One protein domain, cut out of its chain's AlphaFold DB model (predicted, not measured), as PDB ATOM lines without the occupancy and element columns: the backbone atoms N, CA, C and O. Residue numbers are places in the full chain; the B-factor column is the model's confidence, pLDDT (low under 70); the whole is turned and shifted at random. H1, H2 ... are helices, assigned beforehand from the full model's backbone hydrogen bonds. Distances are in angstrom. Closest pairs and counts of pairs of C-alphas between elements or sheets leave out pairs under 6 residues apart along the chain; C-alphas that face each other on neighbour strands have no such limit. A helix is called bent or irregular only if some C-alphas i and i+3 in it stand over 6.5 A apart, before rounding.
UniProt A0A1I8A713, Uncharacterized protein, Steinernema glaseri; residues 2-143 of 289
ATOM      1  N   LEU A   2      24.610 -57.269   3.774       37.25
ATOM      2  CA  LEU A   2      25.174 -56.249   2.859       37.25
ATOM      3  C   LEU A   2      25.798 -54.996   3.523       37.25
ATOM      4  O   LEU A   2      26.657 -54.361   2.925       37.25
ATOM      5  N   SER A   3      25.397 -54.634   4.747       53.97
ATOM      6  CA  SER A   3      25.871 -53.423   5.433       53.97
ATOM      7  C   SER A   3      27.284 -53.514   6.022       53.97
ATOM      8  O   SER A   3      27.940 -52.486   6.130       53.97
ATOM      9  N   LEU A   4      27.755 -54.696   6.434       54.84
ATOM     10  CA  LEU A   4      29.049 -54.832   7.125       54.84
ATOM     11  C   LEU A   4      30.212 -54.817   6.127       54.84
ATOM     12  O   LEU A   4      31.121 -54.006   6.267       54.84
ATOM     13  N   THR A   5      30.122 -55.627   5.070       65.88
ATOM     14  CA  THR A   5      31.155 -55.745   4.032       65.88
ATOM     15  C   THR A   5      31.366 -54.445   3.257       65.88
ATOM     16  O   THR A   5      32.502 -54.094   2.956       65.88
ATOM     17  N   LEU A   6      30.289 -53.703   2.963       66.12
ATOM     18  CA  LEU A   6      30.385 -52.405   2.289       66.12
ATOM     19  C   LEU A   6      31.018 -51.337   3.192       66.12
ATOM     20  O   LEU A   6      31.856 -50.573   2.726       66.12
ATOM     21  N   SER A   7      30.655 -51.307   4.480       64.38
ATOM     22  CA  SER A   7      31.255 -50.367   5.438       64.38
ATOM     23  C   SER A   7      32.747 -50.643   5.608       64.38
ATOM     24  O   SER A   7      33.555 -49.728   5.519       64.38
ATOM     25  N   GLU A   8      33.121 -51.911   5.792       65.31
ATOM     26  CA  GLU A   8      34.517 -52.321   5.945       65.31
ATOM     27  C   GLU A   8      35.350 -52.053   4.682       65.31
ATOM     28  O   GLU A   8      36.487 -51.602   4.795       65.31
ATOM     29  N   TYR A   9      34.788 -52.262   3.486       70.38
ATOM     30  CA  TYR A   9      35.436 -51.869   2.233       70.38
ATOM     31  C   TYR A   9      35.692 -50.357   2.192       70.38
ATOM     32  O   TYR A   9      36.816 -49.934   1.952       70.38
ATOM     33  N   ILE A  10      34.685 -49.535   2.495       67.75
ATOM     34  CA  ILE A  10      34.816 -48.074   2.422       67.75
ATOM     35  C   ILE A  10      35.791 -47.533   3.483       67.75
ATOM     36  O   ILE A  10      36.581 -46.651   3.169       67.75
ATOM     37  N   PHE A  11      35.837 -48.108   4.690       66.44
ATOM     38  CA  PHE A  11      36.854 -47.749   5.693       66.44
ATOM     39  C   PHE A  11      38.285 -48.144   5.303       66.44
ATOM     40  O   PHE A  11      39.235 -47.529   5.780       66.44
ATOM     41  N   ARG A  12      38.459 -49.150   4.437       68.25
ATOM     42  CA  ARG A  12      39.767 -49.534   3.873       68.25
ATOM     43  C   ARG A  12      40.163 -48.708   2.645       68.25
ATOM     44  O   ARG A  12      41.315 -48.797   2.231       68.25
ATOM     45  N   HIS A  13      39.237 -47.923   2.089       71.94
ATOM     46  CA  HIS A  13      39.394 -47.168   0.845       71.94
ATOM     47  C   HIS A  13      38.932 -45.701   1.007       71.94
ATOM     48  O   HIS A  13      37.871 -45.325   0.487       71.94
ATOM     49  N   PRO A  14      39.699 -44.847   1.721       66.06
ATOM     50  CA  PRO A  14      39.360 -43.436   1.938       66.06
ATOM     51  C   PRO A  14      39.104 -42.654   0.640       66.06
ATOM     52  O   PRO A  14      38.234 -41.790   0.598       66.06
ATOM     53  N   GLU A  15      39.790 -42.999  -0.448       67.50
ATOM     54  CA  GLU A  15      39.606 -42.426  -1.783       67.50
ATOM     55  C   GLU A  15      38.192 -42.669  -2.352       67.50
ATOM     56  O   GLU A  15      37.604 -41.808  -3.019       67.50
ATOM     57  N   VAL A  16      37.594 -43.822  -2.033       69.25
ATOM     58  CA  VAL A  16      36.201 -44.144  -2.377       69.25
ATOM     59  C   VAL A  16      35.243 -43.382  -1.460       69.25
ATOM     60  O   VAL A  16      34.210 -42.892  -1.915       69.25
ATOM     61  N   GLN A  17      35.590 -43.225  -0.178       65.44
ATOM     62  CA  GLN A  17      34.802 -42.423   0.759       65.44
ATOM     63  C   GLN A  17      34.731 -40.951   0.328       65.44
ATOM     64  O   GLN A  17      33.635 -40.391   0.306       65.44
ATOM     65  N   GLU A  18      35.859 -40.329  -0.026       69.12
ATOM     66  CA  GLU A  18      35.918 -38.925  -0.451       69.12
ATOM     67  C   GLU A  18      35.169 -38.687  -1.764       69.12
ATOM     68  O   GLU A  18      34.304 -37.813  -1.820       69.12
ATOM     69  N   SER A  19      35.438 -39.498  -2.794       75.00
ATOM     70  CA  SER A  19      34.801 -39.354  -4.114       75.00
ATOM     71  C   SER A  19      33.278 -39.512  -4.077       75.00
ATOM     72  O   SER A  19      32.570 -38.857  -4.844       75.00
ATOM     73  N   LEU A  20      32.750 -40.339  -3.169       73.31
ATOM     74  CA  LEU A  20      31.310 -40.522  -3.009       73.31
ATOM     75  C   LEU A  20      30.671 -39.546  -2.013       73.31
ATOM     76  O   LEU A  20      29.460 -39.344  -2.095       73.31
ATOM     77  N   ARG A  21      31.433 -38.934  -1.092       70.06
ATOM     78  CA  ARG A  21      30.933 -38.259   0.125       70.06
ATOM     79  C   ARG A  21      29.750 -37.320  -0.101       70.06
ATOM     80  O   ARG A  21      28.754 -37.424   0.616       70.06
ATOM     81  N   ASP A  22      29.862 -36.441  -1.091       76.69
ATOM     82  CA  ASP A  22      28.888 -35.381  -1.379       76.69
ATOM     83  C   ASP A  22      27.797 -35.812  -2.376       76.69
ATOM     84  O   ASP A  22      26.875 -35.047  -2.676       76.69
ATOM     85  N   THR A  23      27.849 -37.058  -2.861       79.81
ATOM     86  CA  THR A  23      26.820 -37.632  -3.733       79.81
ATOM     87  C   THR A  23      25.490 -37.662  -2.991       79.81
ATOM     88  O   THR A  23      25.363 -38.294  -1.939       79.81
ATOM     89  N   LYS A  24      24.479 -36.981  -3.536       80.25
ATOM     90  CA  LYS A  24      23.143 -36.943  -2.938       80.25
ATOM     91  C   LYS A  24      22.413 -38.265  -3.143       80.25
ATOM     92  O   LYS A  24      22.275 -38.739  -4.266       80.25
ATOM     93  N   ILE A  25      21.876 -38.800  -2.053       73.75
ATOM     94  CA  ILE A  25      20.908 -39.892  -2.058       73.75
ATOM     95  C   ILE A  25      19.541 -39.257  -1.818       73.75
ATOM     96  O   ILE A  25      19.306 -38.635  -0.776       73.75
ATOM     97  N   GLN A  26      18.641 -39.407  -2.789       71.31
ATOM     98  CA  GLN A  26      17.273 -38.902  -2.704       71.31
ATOM     99  C   GLN A  26      16.621 -39.336  -1.380       71.31
ATOM    100  O   GLN A  26      16.735 -40.491  -0.983       71.31
ATOM    101  N   ASP A  27      15.999 -38.388  -0.674       67.62
ATOM    102  CA  ASP A  27      15.355 -38.530   0.646       67.62
ATOM    103  C   ASP A  27      16.244 -38.931   1.849       67.62
ATOM    104  O   ASP A  27      15.784 -38.843   2.992       67.62
ATOM    105  N   TRP A  28      17.512 -39.303   1.632       55.75
ATOM    106  CA  TRP A  28      18.441 -39.773   2.677       55.75
ATOM    107  C   TRP A  28      19.621 -38.828   2.964       55.75
ATOM    108  O   TRP A  28      20.318 -39.029   3.959       55.75
ATOM    109  N   GLY A  29      19.820 -37.786   2.150       76.44
ATOM    110  CA  GLY A  29      20.872 -36.779   2.327       76.44
ATOM    111  C   GLY A  29      22.054 -37.043   1.398       76.44
ATOM    112  O   GLY A  29      21.884 -37.077   0.180       76.44
ATOM    113  N   THR A  30      23.249 -37.251   1.948       78.06
ATOM    114  CA  THR A  30      24.453 -37.613   1.175       78.06
ATOM    115  C   THR A  30      24.929 -39.034   1.472       78.06
ATOM    116  O   THR A  30      24.636 -39.580   2.540       78.06
ATOM    117  N   VAL A  31      25.722 -39.626   0.569       71.06
ATOM    118  CA  VAL A  31      26.432 -40.888   0.843       71.06
ATOM    119  C   VAL A  31      27.266 -40.754   2.116       71.06
ATOM    120  O   VAL A  31      27.174 -41.629   2.968       71.06
ATOM    121  N   GLY A  32      27.973 -39.636   2.326       65.81
ATOM    122  CA  GLY A  32      28.699 -39.371   3.574       65.81
ATOM    123  C   GLY A  32      27.820 -39.500   4.825       65.81
ATOM    124  O   GLY A  32      28.202 -40.174   5.775       65.81
ATOM    125  N   THR A  33      26.594 -38.970   4.792       69.00
ATOM    126  CA  THR A  33      25.636 -39.084   5.912       69.00
ATOM    127  C   THR A  33      25.198 -40.534   6.160       69.00
ATOM    128  O   THR A  33      25.010 -40.947   7.306       69.00
ATOM    129  N   VAL A  34      25.046 -41.335   5.100       71.75
ATOM    130  CA  VAL A  34      24.743 -42.771   5.218       71.75
ATOM    131  C   VAL A  34      25.950 -43.549   5.752       71.75
ATOM    132  O   VAL A  34      25.774 -44.417   6.607       71.75
ATOM    133  N   LEU A  35      27.165 -43.213   5.317       70.75
ATOM    134  CA  LEU A  35      28.408 -43.818   5.799       70.75
ATOM    135  C   LEU A  35      28.685 -43.497   7.269       70.75
ATOM    136  O   LEU A  35      29.073 -44.402   8.001       70.75
ATOM    137  N   ASP A  36      28.394 -42.282   7.738       71.38
ATOM    138  CA  ASP A  36      28.478 -41.933   9.162       71.38
ATOM    139  C   ASP A  36      27.579 -42.858  10.006       71.38
ATOM    140  O   ASP A  36      28.007 -43.428  11.012       71.38
ATOM    141  N   VAL A  37      26.326 -43.062   9.576       73.38
ATOM    142  CA  VAL A  37      25.360 -43.937  10.265       73.38
ATOM    143  C   VAL A  37      25.790 -45.405  10.215       73.38
ATOM    144  O   VAL A  37      25.726 -46.098  11.234       73.38
ATOM    145  N   LEU A  38      26.240 -45.888   9.055       72.31
ATOM    146  CA  LEU A  38      26.760 -47.246   8.890       72.31
ATOM    147  C   LEU A  38      28.020 -47.479   9.734       72.31
ATOM    148  O   LEU A  38      28.129 -48.517  10.383       72.31
ATOM    149  N   GLY A  39      28.905 -46.487   9.822       73.94
ATOM    150  CA  GLY A  39      30.082 -46.484  10.682       73.94
ATOM    151  C   GLY A  39      29.742 -46.629  12.158       73.94
ATOM    152  O   GLY A  39      30.352 -47.431  12.858       73.94
ATOM    153  N   GLN A  40      28.711 -45.933  12.639       77.88
ATOM    154  CA  GLN A  40      28.244 -46.103  14.018       77.88
ATOM    155  C   GLN A  40      27.604 -47.483  14.268       77.88
ATOM    156  O   GLN A  40      27.772 -48.055  15.345       77.88
ATOM    157  N   PHE A  41      26.931 -48.082  13.276       80.06
ATOM    158  CA  PHE A  41      26.498 -49.484  13.371       80.06
ATOM    159  C   PHE A  41      27.676 -50.472  13.368       80.06
ATOM    160  O   PHE A  41      27.645 -51.433  14.137       80.06
ATOM    161  N   TYR A  42      28.705 -50.232  12.552       80.06
ATOM    162  CA  TYR A  42      29.925 -51.039  12.506       80.06
ATOM    163  C   TYR A  42      30.663 -50.997  13.847       80.06
ATOM    164  O   TYR A  42      30.852 -52.044  14.463       80.06
ATOM    165  N   ARG A  43      30.963 -49.798  14.364       84.06
ATOM    166  CA  ARG A  43      31.622 -49.583  15.665       84.06
ATOM    167  C   ARG A  43      30.861 -50.232  16.821       84.06
ATOM    168  O   ARG A  43      31.477 -50.832  17.691       84.06
ATOM    169  N   MET A  44      29.524 -50.214  16.793       83.75
ATOM    170  CA  MET A  44      28.700 -50.941  17.772       83.75
ATOM    171  C   MET A  44      28.906 -52.465  17.716       83.75
ATOM    172  O   MET A  44      28.773 -53.130  18.737       83.75
ATOM    173  N   SER A  45      29.213 -53.023  16.539       83.62
ATOM    174  CA  SER A  45      29.462 -54.460  16.331       83.62
ATOM    175  C   SER A  45      30.911 -54.909  16.565       83.62
ATOM    176  O   SER A  45      31.188 -56.101  16.457       83.62
ATOM    177  N   VAL A  46      31.822 -53.974  16.863       86.12
ATOM    178  CA  VAL A  46      33.232 -54.247  17.210       86.12
ATOM    179  C   VAL A  46      33.662 -53.586  18.532       86.12
ATOM    180  O   VAL A  46      34.852 -53.497  18.828       86.12
ATOM    181  N   LEU A  47      32.702 -53.097  19.327       90.00
ATOM    182  CA  LEU A  47      32.948 -52.423  20.608       90.00
ATOM    183  C   LEU A  47      33.551 -53.368  21.659       90.00
ATOM    184  O   LEU A  47      34.408 -52.957  22.434       90.00
ATOM    185  N   ASP A  48      33.134 -54.631  21.643       89.25
ATOM    186  CA  ASP A  48      33.688 -55.731  22.437       89.25
ATOM    187  C   ASP A  48      35.199 -55.887  22.203       89.25
ATOM    188  O   ASP A  48      35.988 -55.970  23.146       89.25
ATOM    189  N   LYS A  49      35.631 -55.823  20.938       91.56
ATOM    190  CA  LYS A  49      37.045 -55.944  20.554       91.56
ATOM    191  C   LYS A  49      37.902 -54.814  21.113       91.56
ATOM    192  O   LYS A  49      39.071 -55.027  21.406       91.56
ATOM    193  N   LEU A  50      37.335 -53.621  21.290       92.81
ATOM    194  CA  LEU A  50      38.037 -52.476  21.869       92.81
ATOM    195  C   LEU A  50      38.366 -52.691  23.362       92.81
ATOM    196  O   LEU A  50      39.385 -52.203  23.860       92.81
ATOM    197  N   PHE A  51      37.516 -53.441  24.069       93.56
ATOM    198  CA  PHE A  51      37.687 -53.778  25.484       93.56
ATOM    199  C   PHE A  51      38.350 -55.140  25.720       93.56
ATOM    200  O   PHE A  51      38.774 -55.413  26.842       93.56
ATOM    201  N   GLN A  52      38.510 -55.960  24.678       89.75
ATOM    202  CA  GLN A  52      39.185 -57.252  24.753       89.75
ATOM    203  C   GLN A  52      40.603 -57.116  25.331       89.75
ATOM    204  O   GLN A  52      41.426 -56.333  24.847       89.75
ATOM    205  N   LEU A  53      40.898 -57.917  26.359       87.88
ATOM    206  CA  LEU A  53      42.198 -57.919  27.019       87.88
ATOM    207  C   LEU A  53      43.283 -58.587  26.164       87.88
ATOM    208  O   LEU A  53      43.168 -59.741  25.754       87.88
ATOM    209  N   GLN A  54      44.401 -57.884  26.002       82.88
ATOM    210  CA  GLN A  54      45.676 -58.402  25.519       82.88
ATOM    211  C   GLN A  54      46.737 -58.096  26.583       82.88
ATOM    212  O   GLN A  54      46.939 -56.945  26.959       82.88
ATOM    213  N   ASN A  55      47.400 -59.123  27.123       83.94
ATOM    214  CA  ASN A  55      48.408 -58.975  28.189       83.94
ATOM    215  C   ASN A  55      47.927 -58.136  29.399       83.94
ATOM    216  O   ASN A  55      48.662 -57.296  29.916       83.94
ATOM    217  N   ARG A  56      46.688 -58.382  29.862       82.38
ATOM    218  CA  ARG A  56      46.006 -57.673  30.972       82.38
ATOM    219  C   ARG A  56      45.709 -56.181  30.737       82.38
ATOM    220  O   ARG A  56      45.443 -55.466  31.699       82.38
ATOM    221  N   ARG A  57      45.735 -55.699  29.494       85.62
ATOM    222  CA  ARG A  57      45.245 -54.362  29.125       85.62
ATOM    223  C   ARG A  57      44.238 -54.480  27.995       85.62
ATOM    224  O   ARG A  57      44.430 -55.291  27.092       85.62
ATOM    225  N   SER A  58      43.183 -53.677  28.028       92.12
ATOM    226  CA  SER A  58      42.303 -53.523  26.869       92.12
ATOM    227  C   SER A  58      43.061 -52.915  25.679       92.12
ATOM    228  O   SER A  58      44.081 -52.232  25.845       92.12
ATOM    229  N   ILE A  59      42.541 -53.112  24.469       91.69
ATOM    230  CA  ILE A  59      43.046 -52.427  23.271       91.69
ATOM    231  C   ILE A  59      42.910 -50.905  23.416       91.69
ATOM    232  O   ILE A  59      43.874 -50.193  23.151       91.69
ATOM    233  N   LEU A  60      41.794 -50.408  23.966       93.56
ATOM    234  CA  LEU A  60      41.637 -48.985  24.292       93.56
ATOM    235  C   LEU A  60      42.751 -48.454  25.213       93.56
ATOM    236  O   LEU A  60      43.311 -47.395  24.952       93.56
ATOM    237  N   SER A  61      43.081 -49.183  26.284       91.31
ATOM    238  CA  SER A  61      44.146 -48.814  27.227       91.31
ATOM    239  C   SER A  61      45.497 -48.707  26.522       91.31
ATOM    240  O   SER A  61      46.216 -47.727  26.709       91.31
ATOM    241  N   ARG A  62      45.824 -49.691  25.673       90.19
ATOM    242  CA  ARG A  62      47.061 -49.727  24.884       90.19
ATOM    243  C   ARG A  62      47.157 -48.542  23.923       90.19
ATOM    244  O   ARG A  62      48.193 -47.884  23.889       90.19
ATOM    245  N   ASP A  63      46.098 -48.272  23.171       91.12
ATOM    246  CA  ASP A  63      46.104 -47.257  22.111       91.12
ATOM    247  C   ASP A  63      46.116 -45.827  22.689       91.12
ATOM    248  O   ASP A  63      46.616 -44.897  22.062       91.12
ATOM    249  N   LEU A  64      45.680 -45.661  23.943       90.12
ATOM    250  CA  LEU A  64      45.792 -44.417  24.708       90.12
ATOM    251  C   LEU A  64      47.159 -44.200  25.398       90.12
ATOM    252  O   LEU A  64      47.396 -43.120  25.940       90.12
ATOM    253  N   VAL A  65      48.091 -45.164  25.380       85.12
ATOM    254  CA  VAL A  65      49.427 -45.003  26.004       85.12
ATOM    255  C   VAL A  65      50.219 -43.790  25.474       85.12
ATOM    256  O   VAL A  65      50.791 -43.083  26.305       85.12
ATOM    257  N   PRO A  66      50.247 -43.466  24.162       80.50
ATOM    258  CA  PRO A  66      50.934 -42.268  23.657       80.50
ATOM    259  C   PRO A  66      50.386 -40.952  24.238       80.50
ATOM    260  O   PRO A  66      51.096 -39.954  24.314       80.50
ATOM    261  N   VAL A  67      49.127 -40.967  24.681       79.19
ATOM    262  CA  VAL A  67      48.375 -39.828  25.229       79.19
ATOM    263  C   VAL A  67      48.631 -39.643  26.728       79.19
ATOM    264  O   VAL A  67      48.310 -38.599  27.292       79.19
ATOM    265  N   TYR A  68      49.252 -40.624  27.391       77.06
ATOM    266  CA  TYR A  68      49.519 -40.604  28.833       77.06
ATOM    267  C   TYR A  68      50.312 -39.367  29.284       77.06
ATOM    268  O   TYR A  68      50.145 -38.908  30.408       77.06
ATOM    269  N   ALA A  69      51.131 -38.786  28.402       76.56
ATOM    270  CA  ALA A  69      51.869 -37.551  28.668       76.56
ATOM    271  C   ALA A  69      50.978 -36.293  28.797       76.56
ATOM    272  O   ALA A  69      51.422 -35.306  29.379       76.56
ATOM    273  N   LEU A  70      49.750 -36.310  28.262       75.81
ATOM    274  CA  LEU A  70      48.827 -35.167  28.271       75.81
ATOM    275  C   LEU A  70      47.922 -35.150  29.514       75.81
ATOM    276  O   LEU A  70      47.721 -34.088  30.102       75.81
ATOM    277  N   GLU A  71      47.400 -36.311  29.925       86.25
ATOM    278  CA  GLU A  71      46.565 -36.466  31.130       86.25
ATOM    279  C   GLU A  71      46.683 -37.875  31.760       86.25
ATOM    280  O   GLU A  71      45.841 -38.751  31.529       86.25
ATOM    281  N   PRO A  72      47.717 -38.124  32.590       89.00
ATOM    282  CA  PRO A  72      47.961 -39.431  33.209       89.00
ATOM    283  C   PRO A  72      46.762 -39.981  33.992       89.00
ATOM    284  O   PRO A  72      46.444 -41.169  33.919       89.00
ATOM    285  N   ASN A  73      46.073 -39.115  34.742       91.50
ATOM    286  CA  ASN A  73      44.990 -39.507  35.645       91.50
ATOM    287  C   ASN A  73      43.753 -39.981  34.880       91.50
ATOM    288  O   ASN A  73      43.122 -40.965  35.268       91.50
ATOM    289  N   PHE A  74      43.427 -39.307  33.776       92.31
ATOM    290  CA  PHE A  74      42.354 -39.724  32.883       92.31
ATOM    291  C   PHE A  74      42.680 -41.064  32.220       92.31
ATOM    292  O   PHE A  74      41.871 -41.985  32.303       92.31
ATOM    293  N   ILE A  75      43.875 -41.216  31.634       92.75
ATOM    294  CA  ILE A  75      44.250 -42.462  30.950       92.75
ATOM    295  C   ILE A  75      44.286 -43.654  31.919       92.75
ATOM    296  O   ILE A  75      43.812 -44.730  31.555       92.75
ATOM    297  N   ASN A  76      44.734 -43.470  33.168       92.81
ATOM    298  CA  ASN A  76      44.653 -44.514  34.198       92.81
ATOM    299  C   ASN A  76      43.203 -44.957  34.459       92.81
ATOM    300  O   ASN A  76      42.911 -46.148  34.367       92.81
ATOM    301  N   ARG A  77      42.270 -44.015  34.663       94.00
ATOM    302  CA  ARG A  77      40.841 -44.328  34.851       94.00
ATOM    303  C   ARG A  77      40.230 -45.033  33.641       94.00
ATOM    304  O   ARG A  77      39.505 -46.011  33.803       94.00
ATOM    305  N   ILE A  78      40.533 -44.583  32.420       94.56
ATOM    306  CA  ILE A  78      40.055 -45.266  31.207       94.56
ATOM    307  C   ILE A  78      40.655 -46.675  31.106       94.56
ATOM    308  O   ILE A  78      39.947 -47.609  30.727       94.56
ATOM    309  N   SER A  79      41.921 -46.865  31.487       92.81
ATOM    310  CA  SER A  79      42.569 -48.179  31.527       92.81
ATOM    311  C   SER A  79      41.915 -49.124  32.539       92.81
ATOM    312  O   SER A  79      41.677 -50.282  32.199       92.81
ATOM    313  N   GLU A  80      41.595 -48.642  33.741       92.75
ATOM    314  CA  GLU A  80      40.861 -49.388  34.773       92.75
ATOM    315  C   GLU A  80      39.474 -49.803  34.264       92.75
ATOM    316  O   GLU A  80      39.187 -50.994  34.165       92.75
ATOM    317  N   ILE A  81      38.651 -48.838  33.833       93.88
ATOM    318  CA  ILE A  81      37.279 -49.074  33.348       93.88
ATOM    319  C   ILE A  81      37.260 -50.051  32.168       93.88
ATOM    320  O   ILE A  81      36.439 -50.964  32.113       93.88
ATOM    321  N   SER A  82      38.140 -49.850  31.187       92.88
ATOM    322  CA  SER A  82      38.154 -50.672  29.974       92.88
ATOM    323  C   SER A  82      38.632 -52.104  30.230       92.88
ATOM    324  O   SER A  82      38.176 -53.013  29.535       92.88
ATOM    325  N   SER A  83      39.494 -52.307  31.231       90.88
ATOM    326  CA  SER A  83      40.081 -53.613  31.564       90.88
ATOM    327  C   SER A  83      39.326 -54.378  32.665       90.88
ATOM    328  O   SER A  83      39.748 -55.468  33.037       90.88
ATOM    329  N   ASP A  84      38.225 -53.830  33.189       84.06
ATOM    330  CA  ASP A  84      37.383 -54.488  34.195       84.06
ATOM    331  C   ASP A  84      36.435 -55.512  33.544       84.06
ATOM    332  O   ASP A  84      35.403 -55.157  32.972       84.06
ATOM    333  N   ASP A  85      36.772 -56.798  33.621       85.50
ATOM    334  CA  ASP A  85      35.960 -57.888  33.057       85.50
ATOM    335  C   ASP A  85      34.592 -58.080  33.751       85.50
ATOM    336  O   ASP A  85      33.739 -58.801  33.231       85.50
ATOM    337  N   SER A  86      34.339 -57.437  34.900       83.00
ATOM    338  CA  SER A  86      33.037 -57.502  35.587       83.00
ATOM    339  C   SER A  86      31.988 -56.540  35.010       83.00
ATOM    340  O   SER A  86      30.789 -56.695  35.261       83.00
ATOM    341  N   VAL A  87      32.415 -55.556  34.210       80.69
ATOM    342  CA  VAL A  87      31.557 -54.501  33.658       80.69
ATOM    343  C   VAL A  87      31.275 -54.760  32.179       80.69
ATOM    344  O   VAL A  87      32.187 -54.850  31.363       80.69
ATOM    345  N   MET A  88      29.995 -54.808  31.792       82.81
ATOM    346  CA  MET A  88      29.619 -54.941  30.376       82.81
ATOM    347  C   MET A  88      30.138 -53.754  29.548       82.81
ATOM    348  O   MET A  88      29.999 -52.602  29.960       82.81
ATOM    349  N   ASP A  89      30.577 -54.007  28.318       82.62
ATOM    350  CA  ASP A  89      31.084 -53.011  27.354       82.62
ATOM    351  C   ASP A  89      30.196 -51.766  27.198       82.62
ATOM    352  O   ASP A  89      30.664 -50.629  27.116       82.62
ATOM    353  N   LEU A  90      28.875 -51.961  27.212       80.31
ATOM    354  CA  LEU A  90      27.898 -50.879  27.103       80.31
ATOM    355  C   LEU A  90      27.813 -49.979  28.347       80.31
ATOM    356  O   LEU A  90      27.303 -48.862  28.214       80.31
ATOM    357  N   TRP A  91      28.261 -50.460  29.511       80.06
ATOM    358  CA  TRP A  91      28.444 -49.690  30.746       80.06
ATOM    359  C   TRP A  91      29.853 -49.086  30.812       80.06
ATOM    360  O   TRP A  91      29.959 -47.905  31.140       80.06
ATOM    361  N   LYS A  92      30.900 -49.821  30.388       86.06
ATOM    362  CA  LYS A  92      32.264 -49.282  30.198       86.06
ATOM    363  C   LYS A  92      32.230 -48.010  29.350       86.06
ATOM    364  O   LYS A  92      32.698 -46.964  29.787       86.06
ATOM    365  N   LEU A  93      31.568 -48.067  28.191       87.25
ATOM    366  CA  LEU A  93      31.345 -46.923  27.302       87.25
ATOM    367  C   LEU A  93      30.698 -45.720  28.014       87.25
ATOM    368  O   LEU A  93      31.109 -44.581  27.809       87.25
ATOM    369  N   GLU A  94      29.695 -45.949  28.863       83.12
ATOM    370  CA  GLU A  94      29.034 -44.864  29.597       83.12
ATOM    371  C   GLU A  94      29.941 -44.255  30.679       83.12
ATOM    372  O   GLU A  94      29.963 -43.035  30.842       83.12
ATOM    373  N   MET A  95      30.722 -45.078  31.381       82.75
ATOM    374  CA  MET A  95      31.705 -44.619  32.368       82.75
ATOM    375  C   MET A  95      32.828 -43.806  31.705       82.75
ATOM    376  O   MET A  95      33.119 -42.700  32.154       82.75
ATOM    377  N   ILE A  96      33.370 -44.280  30.578       91.75
ATOM    378  CA  ILE A  96      34.382 -43.575  29.769       91.75
ATOM    379  C   ILE A  96      33.871 -42.194  29.328       91.75
ATOM    380  O   ILE A  96      34.575 -41.195  29.468       91.75
ATOM    381  N   VAL A  97      32.620 -42.103  28.860       87.25
ATOM    382  CA  VAL A  97      32.004 -40.824  28.462       87.25
ATOM    383  C   VAL A  97      31.804 -39.882  29.653       87.25
ATOM    384  O   VAL A  97      31.922 -38.666  29.488       87.25
ATOM    385  N   ARG A  98      31.511 -40.398  30.854       82.25
ATOM    386  CA  ARG A  98      31.411 -39.577  32.077       82.25
ATOM    387  C   ARG A  98      32.771 -39.007  32.481       82.25
ATOM    388  O   ARG A  98      32.849 -37.803  32.717       82.25
ATOM    389  N   GLU A  99      33.822 -39.825  32.494       89.44
ATOM    390  CA  GLU A  99      35.194 -39.372  32.772       89.44
ATOM    391  C   GLU A  99      35.657 -38.336  31.734       89.44
ATOM    392  O   GLU A  99      36.128 -37.263  32.105       89.44
ATOM    393  N   PHE A 100      35.419 -38.583  30.439       87.69
ATOM    394  CA  PHE A 100      35.763 -37.639  29.369       87.69
ATOM    395  C   PHE A 100      35.051 -36.288  29.531       87.69
ATOM    396  O   PHE A 100      35.679 -35.237  29.423       87.69
ATOM    397  N   ARG A 101      33.749 -36.292  29.847       82.12
ATOM    398  CA  ARG A 101      32.990 -35.056  30.113       82.12
ATOM    399  C   ARG A 101      33.484 -34.325  31.358       82.12
ATOM    400  O   ARG A 101      33.533 -33.099  31.342       82.12
ATOM    401  N   SER A 102      33.838 -35.059  32.414       82.50
ATOM    402  CA  SER A 102      34.407 -34.491  33.641       82.50
ATOM    403  C   SER A 102      35.738 -33.794  33.363       82.50
ATOM    404  O   SER A 102      35.944 -32.665  33.813       82.50
ATOM    405  N   LEU A 103      36.603 -34.424  32.562       85.56
ATOM    406  CA  LEU A 103      37.875 -33.845  32.150       85.56
ATOM    407  C   LEU A 103      37.675 -32.616  31.258       85.56
ATOM    408  O   LEU A 103      38.198 -31.558  31.579       85.56
ATOM    409  N   VAL A 104      36.889 -32.713  30.183       81.44
ATOM    410  CA  VAL A 104      36.670 -31.597  29.239       81.44
ATOM    411  C   VAL A 104      35.970 -30.400  29.897       81.44
ATOM    412  O   VAL A 104      36.193 -29.266  29.483       81.44
ATOM    413  N   ALA A 105      35.171 -30.611  30.947       74.31
ATOM    414  CA  ALA A 105      34.600 -29.517  31.737       74.31
ATOM    415  C   ALA A 105      35.652 -28.748  32.564       74.31
ATOM    416  O   ALA A 105      35.453 -27.568  32.841       74.31
ATOM    417  N   GLN A 106      36.749 -29.403  32.956       79.62
ATOM    418  CA  GLN A 106      37.859 -28.806  33.712       79.62
ATOM    419  C   GLN A 106      38.983 -28.298  32.797       79.62
ATOM    420  O   GLN A 106      39.634 -27.305  33.111       79.62
ATOM    421  N   ARG A 107      39.204 -28.987  31.673       77.81
ATOM    422  CA  ARG A 107      40.296 -28.792  30.711       77.81
ATOM    423  C   ARG A 107      39.775 -28.851  29.264       77.81
ATOM    424  O   ARG A 107      39.966 -29.861  28.574       77.81
ATOM    425  N   PRO A 108      39.062 -27.810  28.787       76.38
ATOM    426  CA  PRO A 108      38.443 -27.810  27.459       76.38
ATOM    427  C   PRO A 108      39.445 -27.957  26.305       76.38
ATOM    428  O   PRO A 108      39.083 -28.457  25.239       76.38
ATOM    429  N   GLU A 109      40.702 -27.555  26.510       79.19
ATOM    430  CA  GLU A 109      41.784 -27.618  25.523       79.19
ATOM    431  C   GLU A 109      42.147 -29.050  25.102       79.19
ATOM    432  O   GLU A 109      42.633 -29.268  23.993       79.19
ATOM    433  N   LEU A 110      41.860 -30.035  25.957       79.44
ATOM    434  CA  LEU A 110      42.119 -31.447  25.682       79.44
ATOM    435  C   LEU A 110      41.043 -32.093  24.800       79.44
ATOM    436  O   LEU A 110      41.228 -33.216  24.339       79.44
ATOM    437  N   ASN A 111      39.916 -31.417  24.545       78.38
ATOM    438  CA  ASN A 111      38.787 -32.011  23.827       78.38
ATOM    439  C   ASN A 111      39.136 -32.435  22.391       78.38
ATOM    440  O   ASN A 111      38.744 -33.526  21.991       78.38
ATOM    441  N   SER A 112      39.845 -31.608  21.613       74.44
ATOM    442  CA  SER A 112      40.311 -32.012  20.275       74.44
ATOM    443  C   SER A 112      41.417 -33.057  20.380       74.44
ATOM    444  O   SER A 112      41.269 -34.154  19.858       74.44
ATOM    445  N   GLN A 113      42.456 -32.757  21.168       77.75
ATOM    446  CA  GLN A 113      43.632 -33.614  21.348       77.75
ATOM    447  C   GLN A 113      43.268 -35.059  21.705       77.75
ATOM    448  O   GLN A 113      43.854 -35.981  21.154       77.75
ATOM    449  N   LEU A 114      42.289 -35.258  22.596       78.62
ATOM    450  CA  LEU A 114      41.791 -36.582  22.964       78.62
ATOM    451  C   LEU A 114      40.894 -37.195  21.890       78.62
ATOM    452  O   LEU A 114      40.984 -38.394  21.662       78.62
ATOM    453  N   ARG A 115      40.017 -36.419  21.239       83.38
ATOM    454  CA  ARG A 115      39.086 -36.950  20.226       83.38
ATOM    455  C   ARG A 115      39.770 -37.358  18.925       83.38
ATOM    456  O   ARG A 115      39.228 -38.222  18.240       83.38
ATOM    457  N   ASP A 116      40.927 -36.786  18.617       82.12
ATOM    458  CA  ASP A 116      41.702 -37.080  17.408       82.12
ATOM    459  C   ASP A 116      42.614 -38.317  17.568       82.12
ATOM    460  O   ASP A 116      43.229 -38.762  16.602       82.12
ATOM    461  N   VAL A 117      42.688 -38.914  18.767       84.06
ATOM    462  CA  VAL A 117      43.478 -40.129  19.024       84.06
ATOM    463  C   VAL A 117      42.862 -41.329  18.310       84.06
ATOM    464  O   VAL A 117      41.734 -41.717  18.624       84.06
ATOM    465  N   SER A 118      43.614 -41.951  17.402       87.94
ATOM    466  CA  SER A 118      43.254 -43.228  16.776       87.94
ATOM    467  C   SER A 118      43.225 -44.366  17.797       87.94
ATOM    468  O   SER A 118      44.112 -44.476  18.644       87.94
ATOM    469  N   ILE A 119      42.198 -45.212  17.724       90.19
ATOM    470  CA  ILE A 119      42.000 -46.368  18.602       90.19
ATOM    471  C   ILE A 119      41.443 -47.543  17.798       90.19
ATOM    472  O   ILE A 119      40.647 -47.373  16.875       90.19
ATOM    473  N   GLY A 120      41.805 -48.765  18.181       86.12
ATOM    474  CA  GLY A 120      41.259 -49.972  17.571       86.12
ATOM    475  C   GLY A 120      41.571 -50.100  16.077       86.12
ATOM    476  O   GLY A 120      40.760 -50.675  15.352       86.12
ATOM    477  N   ASP A 121      42.726 -49.599  15.619       81.44
ATOM    478  CA  ASP A 121      43.165 -49.618  14.209       81.44
ATOM    479  C   ASP A 121      43.066 -51.018  13.581       81.44
ATOM    480  O   ASP A 121      42.624 -51.179  12.446       81.44
ATOM    481  N   THR A 122      43.384 -52.059  14.362       80.56
ATOM    482  CA  THR A 122      43.267 -53.483  13.986       80.56
ATOM    483  C   THR A 122      41.853 -53.886  13.536       80.56
ATOM    484  O   THR A 122      41.688 -54.875  12.823       80.56
ATOM    485  N   TYR A 123      40.835 -53.130  13.947       81.31
ATOM    486  CA  TYR A 123      39.421 -53.347  13.644       81.31
ATOM    487  C   TYR A 123      38.754 -52.105  13.048       81.31
ATOM    488  O   TYR A 123      37.531 -52.016  13.092       81.31
ATOM    489  N   LEU A 124      39.536 -51.151  12.524       76.88
ATOM    490  CA  LEU A 124      39.044 -49.920  11.892       76.88
ATOM    491  C   LEU A 124      38.009 -49.177  12.761       76.88
ATOM    492  O   LEU A 124      37.010 -48.666  12.254       76.88
ATOM    493  N   PHE A 125      38.211 -49.155  14.085       84.81
ATOM    494  CA  PHE A 125      37.247 -48.530  14.995       84.81
ATOM    495  C   PHE A 125      37.191 -47.006  14.788       84.81
ATOM    496  O   PHE A 125      36.106 -46.425  14.838       84.81
ATOM    497  N   GLY A 126      38.326 -46.369  14.492       84.75
ATOM    498  CA  GLY A 126      38.424 -44.939  14.202       84.75
ATOM    499  C   GLY A 126      39.108 -44.197  15.341       84.75
ATOM    500  O   GLY A 126      40.185 -44.600  15.767       84.75
ATOM    501  N   THR A 127      38.508 -43.116  15.839       86.75
ATOM    502  CA  THR A 127      39.115 -42.317  16.915       86.75
ATOM    503  C   THR A 127      38.388 -42.435  18.253       86.75
ATOM    504  O   THR A 127      37.259 -42.920  18.357       86.75
ATOM    505  N   PHE A 128      39.005 -41.936  19.324       86.19
ATOM    506  CA  PHE A 128      38.329 -41.769  20.607       86.19
ATOM    507  C   PHE A 128      37.112 -40.830  20.494       86.19
ATOM    508  O   PHE A 128      36.116 -41.018  21.191       86.19
ATOM    509  N   GLY A 129      37.128 -39.871  19.560       81.56
ATOM    510  CA  GLY A 129      35.950 -39.087  19.192       81.56
ATOM    511  C   GLY A 129      34.789 -39.953  18.699       81.56
ATOM    512  O   GLY A 129      33.659 -39.764  19.156       81.56
ATOM    513  N   ASP A 130      35.065 -40.955  17.861       82.25
ATOM    514  CA  ASP A 130      34.055 -41.918  17.412       82.25
ATOM    515  C   ASP A 130      33.487 -42.761  18.563       82.25
ATOM    516  O   ASP A 130      32.287 -43.040  18.577       82.25
ATOM    517  N   LEU A 131      34.312 -43.137  19.550       88.06
ATOM    518  CA  LEU A 131      33.857 -43.851  20.752       88.06
ATOM    519  C   LEU A 131      32.860 -43.006  21.557       88.06
ATOM    520  O   LEU A 131      31.816 -43.505  21.981       88.06
ATOM    521  N   ILE A 132      33.147 -41.716  21.738       86.44
ATOM    522  CA  ILE A 132      32.228 -40.787  22.407       86.44
ATOM    523  C   ILE A 132      30.925 -40.638  21.604       86.44
ATOM    524  O   ILE A 132      29.834 -40.652  22.183       86.44
ATOM    525  N   ASP A 133      31.009 -40.552  20.278       79.88
ATOM    526  CA  ASP A 133      29.846 -40.364  19.406       79.88
ATOM    527  C   ASP A 133      28.964 -41.630  19.332       79.88
ATOM    528  O   ASP A 133      27.730 -41.533  19.293       79.88
ATOM    529  N   LEU A 134      29.561 -42.819  19.471       82.62
ATOM    530  CA  LEU A 134      28.871 -44.111  19.580       82.62
ATOM    531  C   LEU A 134      27.910 -44.177  20.780       82.62
ATOM    532  O   LEU A 134      26.822 -44.759  20.687       82.62
ATOM    533  N   TYR A 135      28.255 -43.542  21.903       81.69
ATOM    534  CA  TYR A 135      27.363 -43.435  23.064       81.69
ATOM    535  C   TYR A 135      26.121 -42.578  22.768       81.69
ATOM    536  O   TYR A 135      24.996 -42.934  23.145       81.69
ATOM    537  N   PHE A 136      26.286 -41.467  22.044       70.75
ATOM    538  CA  PHE A 136      25.156 -40.651  21.596       70.75
ATOM    539  C   PHE A 136      24.291 -41.410  20.578       70.75
ATOM    540  O   PHE A 136      23.062 -41.392  20.674       70.75
ATOM    541  N   PHE A 137      24.904 -42.173  19.670       72.44
ATOM    542  CA  PHE A 137      24.193 -43.047  18.737       72.44
ATOM    543  C   PHE A 137      23.354 -44.127  19.454       72.44
ATOM    544  O   PHE A 137      22.159 -44.286  19.173       72.44
ATOM    545  N   LYS A 138      23.933 -44.805  20.456       68.75
ATOM    546  CA  LYS A 138      23.238 -45.762  21.341       68.75
ATOM    547  C   LYS A 138      22.030 -45.126  22.037       68.75
ATOM    548  O   LYS A 138      20.941 -45.706  22.032       68.75
ATOM    549  N   SER A 139      22.204 -43.947  22.639       62.41
ATOM    550  CA  SER A 139      21.139 -43.298  23.419       62.41
ATOM    551  C   SER A 139      19.965 -42.839  22.540       62.41
ATOM    552  O   SER A 139      18.807 -43.015  22.931       62.41
ATOM    553  N   MET A 140      20.229 -42.392  21.305       54.69
ATOM    554  CA  MET A 140      19.183 -42.134  20.307       54.69
ATOM    555  C   MET A 140      18.365 -43.397  19.982       54.69
ATOM    556  O   MET A 140      17.133 -43.341  19.979       54.69
ATOM    557  N   LYS A 141      19.015 -44.556  19.786       51.06
ATOM    558  CA  LYS A 141      18.325 -45.834  19.523       51.06
ATOM    559  C   LYS A 141      17.402 -46.241  20.683       51.06
ATOM    560  O   LYS A 141      16.265 -46.648  20.446       51.06
ATOM    561  N   ALA A 142      17.842 -46.065  21.932       46.47
ATOM    562  CA  ALA A 142      17.024 -46.338  23.120       46.47
ATOM    563  C   ALA A 142      15.799 -45.402  23.238       46.47
ATOM    564  O   ALA A 142      14.707 -45.842  23.612       46.47
ATOM    565  N   GLY A 143      15.950 -44.124  22.869       38.12
ATOM    566  CA  GLY A 143      14.854 -43.149  22.843       38.12
ATOM    567  C   GLY A 143      13.756 -43.476  21.821       38.12
ATOM    568  O   GLY A 143      12.575 -43.262  22.099       38.12
TER     569      GLY A 143
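This is residues 2 to 143 of the 289 residues of an uncharacterized protein of Steinernema glaseri (UniProt A0A1I8A713). Two lobes of helices lie along the longest axis, a smaller one of H1, H2 and H3 and a larger one of H4 to H9, with H10 between them, crossing H3 on one side and H8 on the other. The longest helix, H8, and H7 lie side by side as a hairpin in the larger lobe, shorter helices and loops fill in round it, and residues 138 to 143 of H10 run on past its contacts with the other helices. The printed part has 142 residues with ten named helices, H1 to H10 in order along the chain, and no named strand; its class is all helix. It is compact, with a radius of gyration of the C-alphas of 15.9 A, and it spans 47 by 33 by 31 A.

Find C-alpha 2 at (25.174, -56.249, 2.859); from there H1 runs through residues 2 to 12, 16.1 A from first to last C-alpha. H1 is neither bent nor irregular, but only just: C-alphas 2 and 5 are 6.1 A apart. H2 is residues 14 to 20, and H3 is residues 31 to 44, 19.8 A long. Next come H4, residues 47 to 51, H5, residues 59 to 63, and H6, residues 65 to 69. H6 is only just irregular, with C-alphas 66 and 69 at 6.9 A. H7 holds residues 72 to 83 and measures 16.3 A. Look for C-alpha 89 at (31.084, -53.011, 27.354), where H8 begins; it runs 25.9 A to residue 106. H9 is residues 110 to 115. H10, residues 128 to 143, runs 23.6 A and ends with C-alpha 143 at (14.854, -43.149, 22.843).

Begin with H1: it only just touches H2, only at the corner by their link, with 3 pairs of C-alphas within 8 A and the closest those of Ile 10 and Gln 17, 5.9 A apart. H1 also touches H3, about perpendicular at 80 degrees, closest at the C-alphas of Ser 7 and Leu 38, 6.5 A. H2 and H3 form a helical hairpin at a steep tilt of 42 degrees, opposite ways; they only just touch, with 3 pairs of C-alphas within 8 A, the closest those of Leu 20 and Val 31, 6.2 A. Go on to H4, which touches H5 only at the corner, closest at the C-alphas of Leu 50 and Ile 59, 5.2 A. H5 touches H7, with the C-alphas of Ser 61 and Ser 79 closest at 4.6 A. H6 only just touches H7, only at the corner, with 3 pairs of C-alphas within 8 A, the closest those of Tyr 68 and Ile 75, 6.0 A. H7 and H8 form a helical hairpin at a shallow tilt of 11 degrees, opposite ways, with the C-alphas of Ile 81 and Lys 92 closest at 5.9 A. H9 touches residues 128 to 130 of H10, closest at the C-alphas of Arg 115 and Gly 129, 3.9 A. H10 touches H8 at a steep tilt of 63 degrees, closest at the C-alphas of Val 97 and Ile 132, 6.1 A. It touches H3 about perpendicular at 89 degrees, closest at the C-alphas of Gln 40 and Leu 134, 5.9 A. H1 and H8 are apart, for instance. In H2, H3, H5, H7 and H9 every O i to N i+4 pair is within hydrogen-bond range; the counts are 6 of 7 in H1, 13 of 14 in H8, 10 of 12 in H10, and 0 of 1 in both H4 and H6, whose O i to N i+3 pairs are within range in 2 of 2 and 1 of 2.

The two C-alphas farthest apart are those of Gln 26 and Asn 55, 48.2 A. The printed part has no cut. The link from H9 to H10, residues 116 to 127, is long, and in it residues 118 to 119 pair antiparallel with residues 126 to 127. The mean pLDDT of the printed part is 79.1; look for values under 70 at 25 residues, among them residues 2 to 8 and residues 138 to 143.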